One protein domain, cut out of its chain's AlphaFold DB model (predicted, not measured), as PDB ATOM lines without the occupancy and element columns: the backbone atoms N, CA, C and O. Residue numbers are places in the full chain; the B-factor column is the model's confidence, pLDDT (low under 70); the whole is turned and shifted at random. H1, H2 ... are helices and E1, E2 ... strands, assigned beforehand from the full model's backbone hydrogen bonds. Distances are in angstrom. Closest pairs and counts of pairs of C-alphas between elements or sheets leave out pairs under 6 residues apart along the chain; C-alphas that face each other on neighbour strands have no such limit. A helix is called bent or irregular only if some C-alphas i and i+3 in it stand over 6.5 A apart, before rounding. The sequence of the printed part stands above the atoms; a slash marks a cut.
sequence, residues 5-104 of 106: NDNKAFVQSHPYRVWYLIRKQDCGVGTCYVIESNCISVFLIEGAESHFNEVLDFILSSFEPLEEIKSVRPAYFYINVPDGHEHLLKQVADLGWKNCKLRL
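Overview. This is residues 5 to 104 of the 106 residues of an uncharacterized protein of Thalassospira sp. DSM 26710 (UniProt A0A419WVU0). A strongly twisted sheet of five strands curls round one helix, H2, while a second helix, H3, packs by E5 and E4 at one edge of the sheet. At the other edge E1 follows a short first helix, H1, whose residues 5 to 10 stick out from the body. The printed part has 100 residues, with three named helices and five named strands in the order H1 E1 E2 E3 H2 E4 H3 E5, a mixed class of helices and strands. The sheet is mixed, in the order E1 E2 E3 E4 E5, and forms two layers with H2 and H3 on one face. The whole is compact, with a radius of gyration of the C-alphas of 13.8 A and spans of 41 by 38 by 27 A.

Arrangement. H1, residues 5 to 13, is not on the sheet and is apart from the other helices. E1, residues 16 to 24, and E2, residues 27 to 35, form an antiparallel hairpin at 162 degrees, with N 20 and O 32 2.7 A apart, within hydrogen-bond range. E2 and E3, residues 39 to 44, form another, at 170 degrees, with N 31 and O 43 at 2.8 A; E1, E2 and E3 make a meander, each strand the antiparallel neighbour of the one before. H2, residues 49 to 62, is on the sheet, and its closest C-alphas to E3 are those of Phe 52 and Val 42, 7.2 A apart. E4, residues 77 to 80, is parallel to E3 at 44 degrees, with N 40 and O 78 at 2.8 A. H3, residues 86 to 94, is on the sheet and touches H2 residues 49 to 53 alone, closest at the C-alphas of Asn 53 and Gln 91, 7.1 A, at a steep tilt of 47 degrees, the same way. E5, residues 100 to 103, is parallel to E4 at 29 degrees, with N 101 and O 77 at 3.3 A. E3, H2, E4 and E4, H3, E5 are strand-helix-strand units, parallel neighbour strands with a helix between, both with right-handed crossovers. Every O i to N i+4 pair is within hydrogen-bond range in H1 and H3, and 8 of 10 in H2.

Along the chain. H1 begins at C-alpha 5, (13.905, -7.373, -18.388), and is 11.9 A long. E1 is 23.0 A, E2 24.7 A, E3 16.6 A and H2 20.6 A long. H2 is irregular, with C-alphas 50 and 53 7.2 A apart, and begins at C-alpha 49, (24.344, 17.269, -8.082). E4 is 10.0 A, H3 12.9 A and E5 9.6 A long, and E5 ends at C-alpha 103, (38.995, 8.874, -17.023).

Size, cuts and confidence. The C-alphas of Asp 26 and Lys 70, the two farthest apart, are 42.2 A apart. The printed part has no cut. The link from H2 to E4, residues 63 to 76, is long; the other links are tight. The mean pLDDT of the printed part is 80.7, and residues 5 to 7, 11 to 12 and 81 to 104 are under 70.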
ATOM      1  N   ASN A   5      13.150  -6.125 -18.294       69.56
ATOM      2  CA  ASN A   5      13.905  -7.373 -18.388       69.56
ATOM      3  C   ASN A   5      15.345  -7.142 -18.857       69.56
ATOM      4  O   ASN A   5      16.250  -7.772 -18.314       69.56
ATOM      5  N   ASP A   6      15.563  -6.195 -19.771       68.88
ATOM      6  CA  ASP A   6      16.902  -5.819 -20.229       68.88
ATOM      7  C   ASP A   6      17.698  -5.172 -19.098       68.88
ATOM      8  O   ASP A   6      18.847  -5.535 -18.857       68.88
ATOM      9  N   ASN A   7      17.066  -4.279 -18.330       68.50
ATOM     10  CA  ASN A   7      17.694  -3.671 -17.158       68.50
ATOM     11  C   ASN A   7      18.024  -4.719 -16.091       68.50
ATOM     12  O   ASN A   7      19.114  -4.700 -15.531       68.50
ATOM     13  N   LYS A   8      17.115  -5.663 -15.823       72.00
ATOM     14  CA  LYS A   8      17.352  -6.745 -14.862       72.00
ATOM     15  C   LYS A   8      18.499  -7.651 -15.310       72.00
ATOM     16  O   LYS A   8      19.373  -7.956 -14.504       72.00
ATOM     17  N   ALA A   9      18.517  -8.050 -16.579       72.38
ATOM     18  CA  ALA A   9      19.590  -8.859 -17.143       72.38
ATOM     19  C   ALA A   9      20.926  -8.105 -17.120       72.38
ATOM     20  O   ALA A   9      21.945  -8.685 -16.760       72.38
ATOM     21  N   PHE A  10      20.925  -6.803 -17.412       73.81
ATOM     22  CA  PHE A  10      22.096  -5.939 -17.292       73.81
ATOM     23  C   PHE A  10      22.602  -5.892 -15.843       73.81
ATOM     24  O   PHE A  10      23.764  -6.203 -15.596       73.81
ATOM     25  N   VAL A  11      21.717  -5.629 -14.876       68.06
ATOM     26  CA  VAL A  11      22.045  -5.594 -13.440       68.06
ATOM     27  C   VAL A  11      22.657  -6.914 -12.973       68.06
ATOM     28  O   VAL A  11      23.651  -6.917 -12.255       68.06
ATOM     29  N   GLN A  12      22.065  -8.038 -13.380       69.31
ATOM     30  CA  GLN A  12      22.489  -9.375 -12.960       69.31
ATOM     31  C   GLN A  12      23.753  -9.869 -13.672       69.31
ATOM     32  O   GLN A  12      24.439 -10.739 -13.142       69.31
ATOM     33  N   SER A  13      24.050  -9.352 -14.865       72.31
ATOM     34  CA  SER A  13      25.212  -9.766 -15.662       72.31
ATOM     35  C   SER A  13      26.462  -8.919 -15.420       72.31
ATOM     36  O   SER A  13      27.553  -9.344 -15.796       72.31
ATOM     37  N   HIS A  14      26.336  -7.749 -14.790       70.19
ATOM     38  CA  HIS A  14      27.475  -6.885 -14.486       70.19
ATOM     39  C   HIS A  14      28.062  -7.210 -13.103       70.19
ATOM     40  O   HIS A  14      27.316  -7.262 -12.122       70.19
ATOM     41  N   PRO A  15      29.392  -7.397 -12.983       74.50
ATOM     42  CA  PRO A  15      30.055  -7.726 -11.723       74.50
ATOM     43  C   PRO A  15      30.175  -6.479 -10.833       74.50
ATOM     44  O   PRO A  15      31.247  -5.884 -10.662       74.50
ATOM     45  N   TYR A  16      29.041  -6.043 -10.293       85.00
ATOM     46  CA  TYR A  16      28.998  -5.020  -9.259       85.00
ATOM     47  C   TYR A  16      29.544  -5.597  -7.958       85.00
ATOM     48  O   TYR A  16      29.069  -6.622  -7.471       85.00
ATOM     49  N   ARG A  17      30.507  -4.896  -7.358       90.25
ATOM     50  CA  ARG A  17      30.901  -5.135  -5.965       90.25
ATOM     51  C   ARG A  17      29.795  -4.647  -5.039       90.25
ATOM     52  O   ARG A  17      29.417  -5.340  -4.104       90.25
ATOM     53  N   VAL A  18      29.295  -3.443  -5.325       91.06
ATOM     54  CA  VAL A  18      28.194  -2.792  -4.613       91.06
ATOM     55  C   VAL A  18      27.418  -1.878  -5.551       91.06
ATOM     56  O   VAL A  18      27.984  -1.291  -6.477       91.06
ATOM     57  N   TRP A  19      26.124  -1.731  -5.274       92.06
ATOM     58  CA  TRP A  19      25.244  -0.781  -5.943       92.06
ATOM     59  C   TRP A  19      24.260  -0.192  -4.931       92.06
ATOM     60  O   TRP A  19      23.471  -0.906  -4.315       92.06
ATOM     61  N   TYR A  20      24.323   1.123  -4.764       91.81
ATOM     62  CA  TYR A  20      23.487   1.920  -3.884       91.81
ATOM     63  C   TYR A  20      22.450   2.734  -4.654       91.81
ATOM     64  O   TYR A  20      22.734   3.317  -5.705       91.81
ATOM     65  N   LEU A  21      21.260   2.830  -4.064       91.94
ATOM     66  CA  LEU A  21      20.263   3.841  -4.396       91.94
ATOM     67  C   LEU A  21      20.464   5.034  -3.462       91.94
ATOM     68  O   LEU A  21      20.462   4.876  -2.242       91.94
ATOM     69  N   ILE A  22      20.611   6.224  -4.032       91.56
ATOM     70  CA  ILE A  22      20.761   7.464  -3.276       91.56
ATOM     71  C   ILE A  22      19.360   8.023  -3.069       91.56
ATOM     72  O   ILE A  22      18.623   8.246  -4.033       91.56
ATOM     73  N   ARG A  23      18.971   8.225  -1.811       91.19
ATOM     74  CA  ARG A  23      17.650   8.747  -1.451       91.19
ATOM     75  C   ARG A  23      17.793  10.018  -0.635       91.19
ATOM     76  O   ARG A  23      18.613  10.088   0.274       91.19
ATOM     77  N   LYS A  24      16.953  11.001  -0.942       86.50
ATOM     78  CA  LYS A  24      16.758  12.200  -0.130       86.50
ATOM     79  C   LYS A  24      15.335  12.154   0.399       86.50
ATOM     80  O   LYS A  24      14.390  12.198  -0.386       86.50
ATOM     81  N   GLN A  25      15.201  12.035   1.721       85.00
ATOM     82  CA  GLN A  25      13.936  11.658   2.359       85.00
ATOM     83  C   GLN A  25      13.423  10.345   1.741       85.00
ATOM     84  O   GLN A  25      14.135   9.343   1.774       85.00
ATOM     85  N   ASP A  26      12.246  10.364   1.112       83.56
ATOM     86  CA  ASP A  26      11.661   9.199   0.455       83.56
ATOM     87  C   ASP A  26      11.853   9.157  -1.066       83.56
ATOM     88  O   ASP A  26      11.531   8.148  -1.697       83.56
ATOM     89  N   CYS A  27      12.449  10.189  -1.660       86.94
ATOM     90  CA  CYS A  27      12.652  10.268  -3.102       86.94
ATOM     91  C   CYS A  27      14.017   9.692  -3.496       86.94
ATOM     92  O   CYS A  27      15.044  10.049  -2.919       86.94
ATOM     93  N   GLY A  28      14.038   8.809  -4.497       89.12
ATOM     94  CA  GLY A  28      15.279   8.383  -5.143       89.12
ATOM     95  C   GLY A  28      15.850   9.528  -5.974       89.12
ATOM     96  O   GLY A  28      15.180  10.016  -6.879       89.12
ATOM     97  N   VAL A  29      17.066   9.960  -5.650       91.44
ATOM     98  CA  VAL A  29      17.746  11.090  -6.307       91.44
ATOM     99  C   VAL A  29      18.955  10.657  -7.127       91.44
ATOM    100  O   VAL A  29      19.606  11.483  -7.757       91.44
ATOM    101  N   GLY A  30      19.265   9.362  -7.144       90.38
ATOM    102  CA  GLY A  30      20.366   8.851  -7.937       90.38
ATOM    103  C   GLY A  30      20.771   7.436  -7.579       90.38
ATOM    104  O   GLY A  30      20.119   6.746  -6.793       90.38
ATOM    105  N   THR A  31      21.890   7.019  -8.153       91.50
ATOM    106  CA  THR A  31      22.511   5.725  -7.904       91.50
ATOM    107  C   THR A  31      24.023   5.853  -7.881       91.50
ATOM    108  O   THR A  31      24.588   6.645  -8.632       91.50
ATOM    109  N   CYS A  32      24.686   5.019  -7.092       90.88
ATOM    110  CA  CYS A  32      26.132   4.872  -7.141       90.88
ATOM    111  C   CYS A  32      26.502   3.396  -7.175       90.88
ATOM    112  O   CYS A  32      25.900   2.598  -6.461       90.88
ATOM    113  N   TYR A  33      27.487   3.022  -7.980       91.94
ATOM    114  CA  TYR A  33      27.993   1.658  -7.992       91.94
ATOM    115  C   TYR A  33      29.509   1.609  -8.124       91.94
ATOM    116  O   TYR A  33      30.140   2.495  -8.704       91.94
ATOM    117  N   VAL A  34      30.072   0.522  -7.600       92.44
ATOM    118  CA  VAL A  34      31.484   0.166  -7.731       92.44
ATOM    119  C   VAL A  34      31.561  -1.210  -8.373       92.44
ATOM    120  O   VAL A  34      30.924  -2.154  -7.904       92.44
ATOM    121  N   ILE A  35      32.342  -1.337  -9.441       92.94
ATOM    122  CA  ILE A  35      32.555  -2.615 -10.136       92.94
ATOM    123  C   ILE A  35      33.953  -3.168  -9.872       92.94
ATOM    124  O   ILE A  35      34.839  -2.479  -9.357       92.94
ATOM    125  N   GLU A  36      34.165  -4.430 -10.239       92.62
ATOM    126  CA  GLU A  36      35.429  -5.128 -10.000       92.62
ATOM    127  C   GLU A  36      36.650  -4.464 -10.622       92.62
ATOM    128  O   GLU A  36      37.739  -4.692 -10.117       92.62
ATOM    129  N   SER A  37      36.501  -3.634 -11.658       92.31
ATOM    130  CA  SER A  37      37.607  -2.899 -12.281       92.31
ATOM    131  C   SER A  37      38.083  -1.684 -11.475       92.31
ATOM    132  O   SER A  37      38.912  -0.935 -11.977       92.31
ATOM    133  N   ASN A  38      37.581  -1.477 -10.250       93.19
ATOM    134  CA  ASN A  38      37.775  -0.268  -9.439       93.19
ATOM    135  C   ASN A  38      37.188   1.006 -10.075       93.19
ATOM    136  O   ASN A  38      37.577   2.119  -9.729       93.19
ATOM    137  N   CYS A  39      36.221   0.863 -10.981       91.50
ATOM    138  CA  CYS A  39      35.438   1.996 -11.458       91.50
ATOM    139  C   CYS A  39      34.321   2.325 -10.463       91.50
ATOM    140  O   CYS A  39      33.567   1.432 -10.067       91.50
ATOM    141  N   ILE A  40      34.204   3.602 -10.114       91.44
ATOM    142  CA  ILE A  40      33.070   4.191  -9.409       91.44
ATOM    143  C   ILE A  40      32.242   4.961 -10.436       91.44
ATOM    144  O   ILE A  40      32.773   5.731 -11.240       91.44
ATOM    145  N   SER A  41      30.928   4.789 -10.394       88.31
ATOM    146  CA  SER A  41      30.003   5.643 -11.131       88.31
ATOM    147  C   SER A  41      28.967   6.213 -10.181       88.31
ATOM    148  O   SER A  41      28.461   5.510  -9.305       88.31
ATOM    149  N   VAL A  42      28.674   7.495 -10.357       87.81
ATOM    150  CA  VAL A  42      27.649   8.218  -9.613       87.81
ATOM    151  C   VAL A  42      26.742   8.876 -10.635       87.81
ATOM    152  O   VAL A  42      27.194   9.647 -11.477       87.81
ATOM    153  N   PHE A  43      25.460   8.559 -10.545       86.94
ATOM    154  CA  PHE A  43      24.405   9.217 -11.291       86.94
ATOM    155  C   PHE A  43      23.502   9.934 -10.295       86.94
ATOM    156  O   PHE A  43      23.021   9.315  -9.346       86.94
ATOM    157  N   LEU A  44      23.267  11.220 -10.518       86.62
ATOM    158  CA  LEU A  44      22.352  12.047  -9.740       86.62
ATOM    159  C   LEU A  44      21.395  12.729 -10.713       86.62
ATOM    160  O   LEU A  44      21.798  13.119 -11.809       86.62
ATOM    161  N   ILE A  45      20.128  12.832 -10.325       86.88
ATOM    162  CA  ILE A  45      19.135  13.572 -11.106       86.88
ATOM    163  C   ILE A  45      19.394  15.081 -11.015       86.88
ATOM    164  O   ILE A  45      20.071  15.547 -10.096       86.88
ATOM    165  N   GLU A  46      18.804  15.834 -11.942       82.75
ATOM    166  CA  GLU A  46      18.888  17.295 -11.952       82.75
ATOM    167  C   GLU A  46      18.441  17.897 -10.607       82.75
ATOM    168  O   GLU A  46      17.402  17.526 -10.050       82.75
ATOM    169  N   GLY A  47      19.246  18.810 -10.064       85.62
ATOM    170  CA  GLY A  47      19.035  19.449  -8.765       85.62
ATOM    171  C   GLY A  47      19.573  18.667  -7.559       85.62
ATOM    172  O   GLY A  47      19.479  19.157  -6.428       85.62
ATOM    173  N   ALA A  48      20.132  17.468  -7.757       87.38
ATOM    174  CA  ALA A  48      20.766  16.668  -6.705       87.38
ATOM    175  C   ALA A  48      22.302  16.629  -6.799       87.38
ATOM    176  O   ALA A  48      22.945  16.011  -5.952       87.38
ATOM    177  N   GLU A  49      22.907  17.306  -7.774       83.88
ATOM    178  CA  GLU A  49      24.344  17.269  -8.082       83.88
ATOM    179  C   GLU A  49      25.211  17.784  -6.927       83.88
ATOM    180  O   GLU A  49      26.365  17.389  -6.788       83.88
ATOM    181  N   SER A  50      24.659  18.611  -6.034       85.62
ATOM    182  CA  SER A  50      25.356  19.054  -4.820       85.62
ATOM    183  C   SER A  50      25.729  17.905  -3.874       85.62
ATOM    184  O   SER A  50      26.608  18.077  -3.036       85.62
ATOM    185  N   HIS A  51      25.075  16.745  -3.991       87.69
ATOM    186  CA  HIS A  51      25.349  15.558  -3.175       87.69
ATOM    187  C   HIS A  51      26.456  14.666  -3.749       87.69
ATOM    188  O   HIS A  51      26.825  13.669  -3.133       87.69
ATOM    189  N   PHE A  52      27.008  15.001  -4.917       86.50
ATOM    190  CA  PHE A  52      28.018  14.182  -5.581       86.50
ATOM    191  C   PHE A  52      29.250  13.930  -4.699       86.50
ATOM    192  O   PHE A  52      29.686  12.789  -4.561       86.50
ATOM    193  N   ASN A  53      29.753  14.971  -4.030       85.81
ATOM    194  CA  ASN A  53      30.907  14.854  -3.136       85.81
ATOM    195  C   ASN A  53      30.610  13.968  -1.921       85.81
ATOM    196  O   ASN A  53      31.404  13.095  -1.598       85.81
ATOM    197  N   GLU A  54      29.438  14.131  -1.305       89.31
ATOM    198  CA  GLU A  54      29.001  13.323  -0.158       89.31
ATOM    199  C   GLU A  54      28.934  11.829  -0.514       89.31
ATOM    200  O   GLU A  54      29.384  10.969   0.243       89.31
ATOM    201  N   VAL A  55      28.421  11.518  -1.706       89.75
ATOM    202  CA  VAL A  55      28.355  10.146  -2.219       89.75
ATOM    203  C   VAL A  55      29.755   9.582  -2.448       89.75
ATOM    204  O   VAL A  55      30.016   8.429  -2.107       89.75
ATOM    205  N   LEU A  56      30.663  10.373  -3.017       88.06
ATOM    206  CA  LEU A  56      32.032   9.928  -3.254       88.06
ATOM    207  C   LEU A  56      32.807   9.725  -1.957       88.06
ATOM    208  O   LEU A  56      33.443   8.684  -1.808       88.06
ATOM    209  N   ASP A  57      32.698  10.641  -0.999       89.12
ATOM    210  CA  ASP A  57      33.313  10.502   0.321       89.12
ATOM    211  C   ASP A  57      32.818   9.238   1.033       89.12
ATOM    212  O   ASP A  57      33.606   8.496   1.627       89.12
ATOM    213  N   PHE A  58      31.522   8.932   0.918       92.06
ATOM    214  CA  PHE A  58      30.962   7.687   1.433       92.06
ATOM    215  C   PHE A  58      31.623   6.455   0.802       92.06
ATOM    216  O   PHE A  58      32.038   5.547   1.522       92.06
ATOM    217  N   ILE A  59      31.773   6.415  -0.526       91.75
ATOM    218  CA  ILE A  59      32.409   5.274  -1.198       91.75
ATOM    219  C   ILE A  59      33.881   5.146  -0.803       91.75
ATOM    220  O   ILE A  59      34.320   4.050  -0.459       91.75
ATOM    221  N   LEU A  60      34.631   6.247  -0.817       89.19
ATOM    222  CA  LEU A  60      36.066   6.250  -0.529       89.19
ATOM    223  C   LEU A  60      36.390   5.929   0.934       89.19
ATOM    224  O   LEU A  60      37.473   5.431   1.215       89.19
ATOM    225  N   SER A  61      35.470   6.201   1.860       91.94
ATOM    226  CA  SER A  61      35.615   5.817   3.270       91.94
ATOM    227  C   SER A  61      35.105   4.405   3.574       91.94
ATOM    228  O   SER A  61      35.516   3.814   4.572       91.94
ATOM    229  N   SER A  62      34.229   3.854   2.729       92.94
ATOM    230  CA  SER A  62      33.609   2.540   2.949       92.94
ATOM    231  C   SER A  62      34.316   1.395   2.226       92.94
ATOM    232  O   SER A  62      34.138   0.234   2.597       92.94
ATOM    233  N   PHE A  63      35.090   1.691   1.180       91.81
ATOM    234  CA  PHE A  63      35.698   0.681   0.321       91.81
ATOM    235  C   PHE A  63      37.145   1.005  -0.009       91.81
ATOM    236  O   PHE A  63      37.500   2.147  -0.270       91.81
ATOM    237  N   GLU A  64      37.940  -0.053  -0.130       92.81
ATOM    238  CA  GLU A  64      39.275  -0.002  -0.717       92.81
ATOM    239  C   GLU A  64      39.242  -0.504  -2.176       92.81
ATOM    240  O   GLU A  64      38.394  -1.354  -2.537       92.81
ATOM    241  N   PRO A  65      40.138  -0.004  -3.047       93.62
ATOM    242  CA  PRO A  65      40.318  -0.559  -4.379       93.62
ATOM    243  C   PRO A  65      40.796  -2.014  -4.274       93.62
ATOM    244  O   PRO A  65      41.588  -2.375  -3.409       93.62
ATOM    245  N   LEU A  66      40.302  -2.872  -5.166       94.88
ATOM    246  CA  LEU A  66      40.815  -4.232  -5.307       94.88
ATOM    247  C   LEU A  66      42.246  -4.210  -5.855       94.88
ATOM    248  O   LEU A  66      42.631  -3.277  -6.560       94.88
ATOM    249  N   GLU A  67      42.996  -5.278  -5.591       95.38
ATOM    250  CA  GLU A  67      44.385  -5.424  -6.038       95.38
ATOM    251  C   GLU A  67      44.547  -5.227  -7.549       95.38
ATOM    252  O   GLU A  67      43.692  -5.630  -8.340       95.38
ATOM    253  N   GLU A  68      45.666  -4.637  -7.964       95.94
ATOM    254  CA  GLU A  68      45.954  -4.391  -9.375       95.94
ATOM    255  C   GLU A  68      45.957  -5.687 -10.196       95.94
ATOM    256  O   GLU A  68      46.570  -6.687  -9.821       95.94
ATOM    257  N   ILE A  69      45.336  -5.638 -11.374       94.81
ATOM    258  CA  ILE A  69      45.549  -6.629 -12.428       94.81
ATOM    259  C   ILE A  69      46.141  -5.869 -13.604       94.81
ATOM    260  O   ILE A  69      45.469  -5.015 -14.190       94.81
ATOM    261  N   LYS A  70      47.399  -6.165 -13.950       91.31
ATOM    262  CA  LYS A  70      48.136  -5.440 -14.997       91.31
ATOM    263  C   LYS A  70      47.297  -5.289 -16.266       91.31
ATOM    264  O   LYS A  70      46.769  -6.267 -16.788       91.31
ATOM    265  N   SER A  71      47.188  -4.050 -16.740       88.44
ATOM    266  CA  SER A  71      46.433  -3.650 -17.938       88.44
ATOM    267  C   SER A  71      44.911  -3.872 -17.898       88.44
ATOM    268  O   SER A  71      44.244  -3.547 -18.875       88.44
ATOM    269  N   VAL A  72      44.346  -4.376 -16.796       89.00
ATOM    270  CA  VAL A  72      42.904  -4.660 -16.658       89.00
ATOM    271  C   VAL A  72      42.271  -3.804 -15.565       89.00
ATOM    272  O   VAL A  72      41.206  -3.221 -15.765       89.00
ATOM    273  N   ARG A  73      42.930  -3.702 -14.409       92.56
ATOM    274  CA  ARG A  73      42.428  -3.000 -13.230       92.56
ATOM    275  C   ARG A  73      43.557  -2.243 -12.539       92.56
ATOM    276  O   ARG A  73      44.509  -2.896 -12.116       92.56
ATOM    277  N   PRO A  74      43.453  -0.914 -12.373       91.31
ATOM    278  CA  PRO A  74      44.431  -0.151 -11.609       91.31
ATOM    279  C   PRO A  74      44.328  -0.436 -10.104       91.31
ATOM    280  O   PRO A  74      43.254  -0.757  -9.600       91.31
ATOM    281  N   ALA A  75      45.424  -0.215  -9.373       92.31
ATOM    282  CA  ALA A  75      45.484  -0.281  -7.903       92.31
ATOM    283  C   ALA A  75      44.720   0.852  -7.177       92.31
ATOM    284  O   ALA A  75      44.840   1.009  -5.968       92.31
ATOM    285  N   TYR A  76      44.003   1.693  -7.918       90.81
ATOM    286  CA  TYR A  76      43.301   2.874  -7.426       90.81
ATOM    287  C   TYR A  76      41.883   2.899  -7.992       90.81
ATOM    288  O   TYR A  76      41.621   2.311  -9.044       90.81
ATOM    289  N   PHE A  77      40.968   3.596  -7.325       91.25
ATOM    290  CA  PHE A  77      39.659   3.839  -7.916       91.25
ATOM    291  C   PHE A  77      39.772   4.809  -9.089       91.25
ATOM    292  O   PHE A  77      40.664   5.648  -9.153       91.25
ATOM    293  N   TYR A  78      38.856   4.740 -10.036       88.44
ATOM    294  CA  TYR A  78      38.669   5.809 -11.010       88.44
ATOM    295  C   TYR A  78      37.189   6.061 -11.195       88.44
ATOM    296  O   TYR A  78      36.371   5.165 -10.994       88.44
ATOM    297  N   ILE A  79      36.847   7.290 -11.559       84.81
ATOM    298  CA  ILE A  79      35.454   7.664 -11.771       84.81
ATOM    299  C   ILE A  79      35.194   7.759 -13.258       84.81
ATOM    300  O   ILE A  79      35.969   8.380 -13.991       84.81
ATOM    301  N   ASN A  80      34.085   7.154 -13.675       76.62
ATOM    302  CA  ASN A  80      33.512   7.404 -14.982       76.62
ATOM    303  C   ASN A  80      32.502   8.553 -14.883       76.62
ATOM    304  O   ASN A  80      31.486   8.420 -14.197       76.62
ATOM    305  N   VAL A  81      32.787   9.657 -15.572       68.38
ATOM    306  CA  VAL A  81      31.865  10.786 -15.735       68.38
ATOM    307  C   VAL A  81      31.452  10.809 -17.208       68.38
ATOM    308  O   VAL A  81      32.335  10.956 -18.051       68.38
ATOM    309  N   PRO A  82      30.162  10.617 -17.542       60.22
ATOM    310  CA  PRO A  82      29.710  10.704 -18.924       60.22
ATOM    311  C   PRO A  82      29.902  12.118 -19.493       60.22
ATOM    312  O   PRO A  82      29.826  13.110 -18.761       60.22
ATOM    313  N   ASP A  83      30.113  12.200 -20.807       52.97
ATOM    314  CA  ASP A  83      30.281  13.465 -21.526       52.97
ATOM    315  C   ASP A  83      29.076  14.401 -21.333       52.97
ATOM    316  O   ASP A  83      27.927  13.963 -21.272       52.97
ATOM    317  N   GLY A  84      29.341  15.707 -21.223       55.66
ATOM    318  CA  GLY A  84      28.320  16.734 -20.967       55.66
ATOM    319  C   GLY A  84      28.098  17.083 -19.489       55.66
ATOM    320  O   GLY A  84      27.363  18.020 -19.185       55.66
ATOM    321  N   HIS A  85      28.779  16.403 -18.559       65.12
ATOM    322  CA  HIS A  85      28.735  16.696 -17.119       65.12
ATOM    323  C   HIS A  85      30.027  17.353 -16.605       65.12
ATOM    324  O   HIS A  85      30.557  17.013 -15.549       65.12
ATOM    325  N   GLU A  86      30.542  18.335 -17.344       64.81
ATOM    326  CA  GLU A  86      31.810  19.033 -17.062       64.81
ATOM    327  C   GLU A  86      31.855  19.680 -15.666       64.81
ATOM    328  O   GLU A  86      32.914  19.787 -15.047       64.81
ATOM    329  N   HIS A  87      30.699  20.064 -15.120       66.75
ATOM    330  CA  HIS A  87      30.597  20.596 -13.762       66.75
ATOM    331  C   HIS A  87      30.951  19.550 -12.686       66.75
ATOM    332  O   HIS A  87      31.530  19.916 -11.662       66.75
ATOM    333  N   LEU A  88      30.683  18.260 -12.931       66.19
ATOM    334  CA  LEU A  88      31.085  17.167 -12.039       66.19
ATOM    335  C   LEU A  88      32.606  16.991 -12.053       66.19
ATOM    336  O   LEU A  88      33.200  16.725 -11.014       66.19
ATOM    337  N   LEU A  89      33.264  17.224 -13.195       66.38
ATOM    338  CA  LEU A  89      34.730  17.177 -13.289       66.38
ATOM    339  C   LEU A  89      35.387  18.202 -12.364       66.38
ATOM    340  O   LEU A  89      36.408  17.909 -11.743       66.38
ATOM    341  N   LYS A  90      34.788  19.392 -12.248       66.88
ATOM    342  CA  LYS A  90      35.269  20.443 -11.347       66.88
ATOM    343  C   LYS A  90      35.078  20.062  -9.878       66.88
ATOM    344  O   LYS A  90      36.007  20.217  -9.095       66.88
ATOM    345  N   GLN A  91      33.924  19.497  -9.524       68.44
ATOM    346  CA  GLN A  91      33.666  19.001  -8.167       68.44
ATOM    347  C   GLN A  91      34.632  17.878  -7.768       68.44
ATOM    348  O   GLN A  91      35.147  17.886  -6.651       68.44
ATOM    349  N   VAL A  92      34.946  16.965  -8.698       67.50
ATOM    350  CA  VAL A  92      36.025  15.989  -8.509       67.50
ATOM    351  C   VAL A  92      37.352  16.732  -8.322       67.50
ATOM    352  O   VAL A  92      38.003  16.545  -7.311       67.50
ATOM    353  N   ALA A  93      37.767  17.626  -9.217       64.69
ATOM    354  CA  ALA A  93      39.064  18.304  -9.093       64.69
ATOM    355  C   ALA A  93      39.260  19.053  -7.751       64.69
ATOM    356  O   ALA A  93      40.337  18.965  -7.156       64.69
ATOM    357  N   ASP A  94      38.218  19.725  -7.250       64.31
ATOM    358  CA  ASP A  94      38.258  20.546  -6.031       64.31
ATOM    359  C   ASP A  94      38.457  19.723  -4.739       64.31
ATOM    360  O   ASP A  94      38.957  20.235  -3.738       64.31
ATOM    361  N   LEU A  95      38.138  18.428  -4.760       61.72
ATOM    362  CA  LEU A  95      38.275  17.506  -3.621       61.72
ATOM    363  C   LEU A  95      39.722  17.001  -3.391       61.72
ATOM    364  O   LEU A  95      39.968  16.229  -2.466       61.72
ATOM    365  N   GLY A  96      40.710  17.424  -4.194       53.09
ATOM    366  CA  GLY A  96      42.131  17.152  -3.912       53.09
ATOM    367  C   GLY A  96      42.534  15.674  -4.031       53.09
ATOM    368  O   GLY A  96      43.219  15.124  -3.164       53.09
ATOM    369  N   TRP A  97      42.114  15.019  -5.111       58.09
ATOM    370  CA  TRP A  97      42.213  13.570  -5.296       58.09
ATOM    371  C   TRP A  97      43.658  13.076  -5.406       58.09
ATOM    372  O   TRP A  97      44.322  13.257  -6.424       58.09
ATOM    373  N   LYS A  98      44.129  12.384  -4.362       49.66
ATOM    374  CA  LYS A  98      45.406  11.644  -4.372       49.66
ATOM    375  C   LYS A  98      45.253  10.157  -4.722       49.66
ATOM    376  O   LYS A  98      46.222   9.559  -5.175       49.66
ATOM    377  N   ASN A  99      44.050   9.587  -4.573       50.97
ATOM    378  CA  ASN A  99      43.812   8.135  -4.657       50.97
ATOM    379  C   ASN A  99      42.838   7.689  -5.760       50.97
ATOM    380  O   ASN A  99      42.592   6.490  -5.873       50.97
ATOM    381  N   CYS A 100      42.302   8.599  -6.584       54.19
ATOM    382  CA  CYS A 100      41.561   8.200  -7.786       54.19
ATOM    383  C   CYS A 100      41.890   9.096  -8.971       54.19
ATOM    384  O   CYS A 100      42.195  10.277  -8.802       54.19
ATOM    385  N   LYS A 101      41.831   8.525 -10.174       65.25
ATOM    386  CA  LYS A 101      42.051   9.265 -11.421       65.25
ATOM    387  C   LYS A 101      40.751   9.442 -12.176       65.25
ATOM    388  O   LYS A 101      39.881   8.576 -12.157       65.25
ATOM    389  N   LEU A 102      40.654  10.562 -12.874       61.81
ATOM    390  CA  LEU A 102      39.547  10.832 -13.769       61.81
ATOM    391  C   LEU A 102      39.850  10.201 -15.132       61.81
ATOM    392  O   LEU A 102      40.949  10.373 -15.664       61.81
ATOM    393  N   ARG A 103      38.894   9.447 -15.679       58.03
ATOM    394  CA  ARG A 103      38.995   8.874 -17.023       58.03
ATOM    395  C   ARG A 103      37.862   9.443 -17.869       58.03
ATOM    396  O   ARG A 103      36.715   9.059 -17.679       58.03
ATOM    397  N   LEU A 104      38.204  10.359 -18.772       48.59
ATOM    398  CA  LEU A 104      37.302  10.813 -19.829       48.59
ATOM    399  C   LEU A 104      37.271   9.727 -20.911       48.59
ATOM    400  O   LEU A 104      38.329   9.214 -21.293       48.59
TER     401      LEU A 104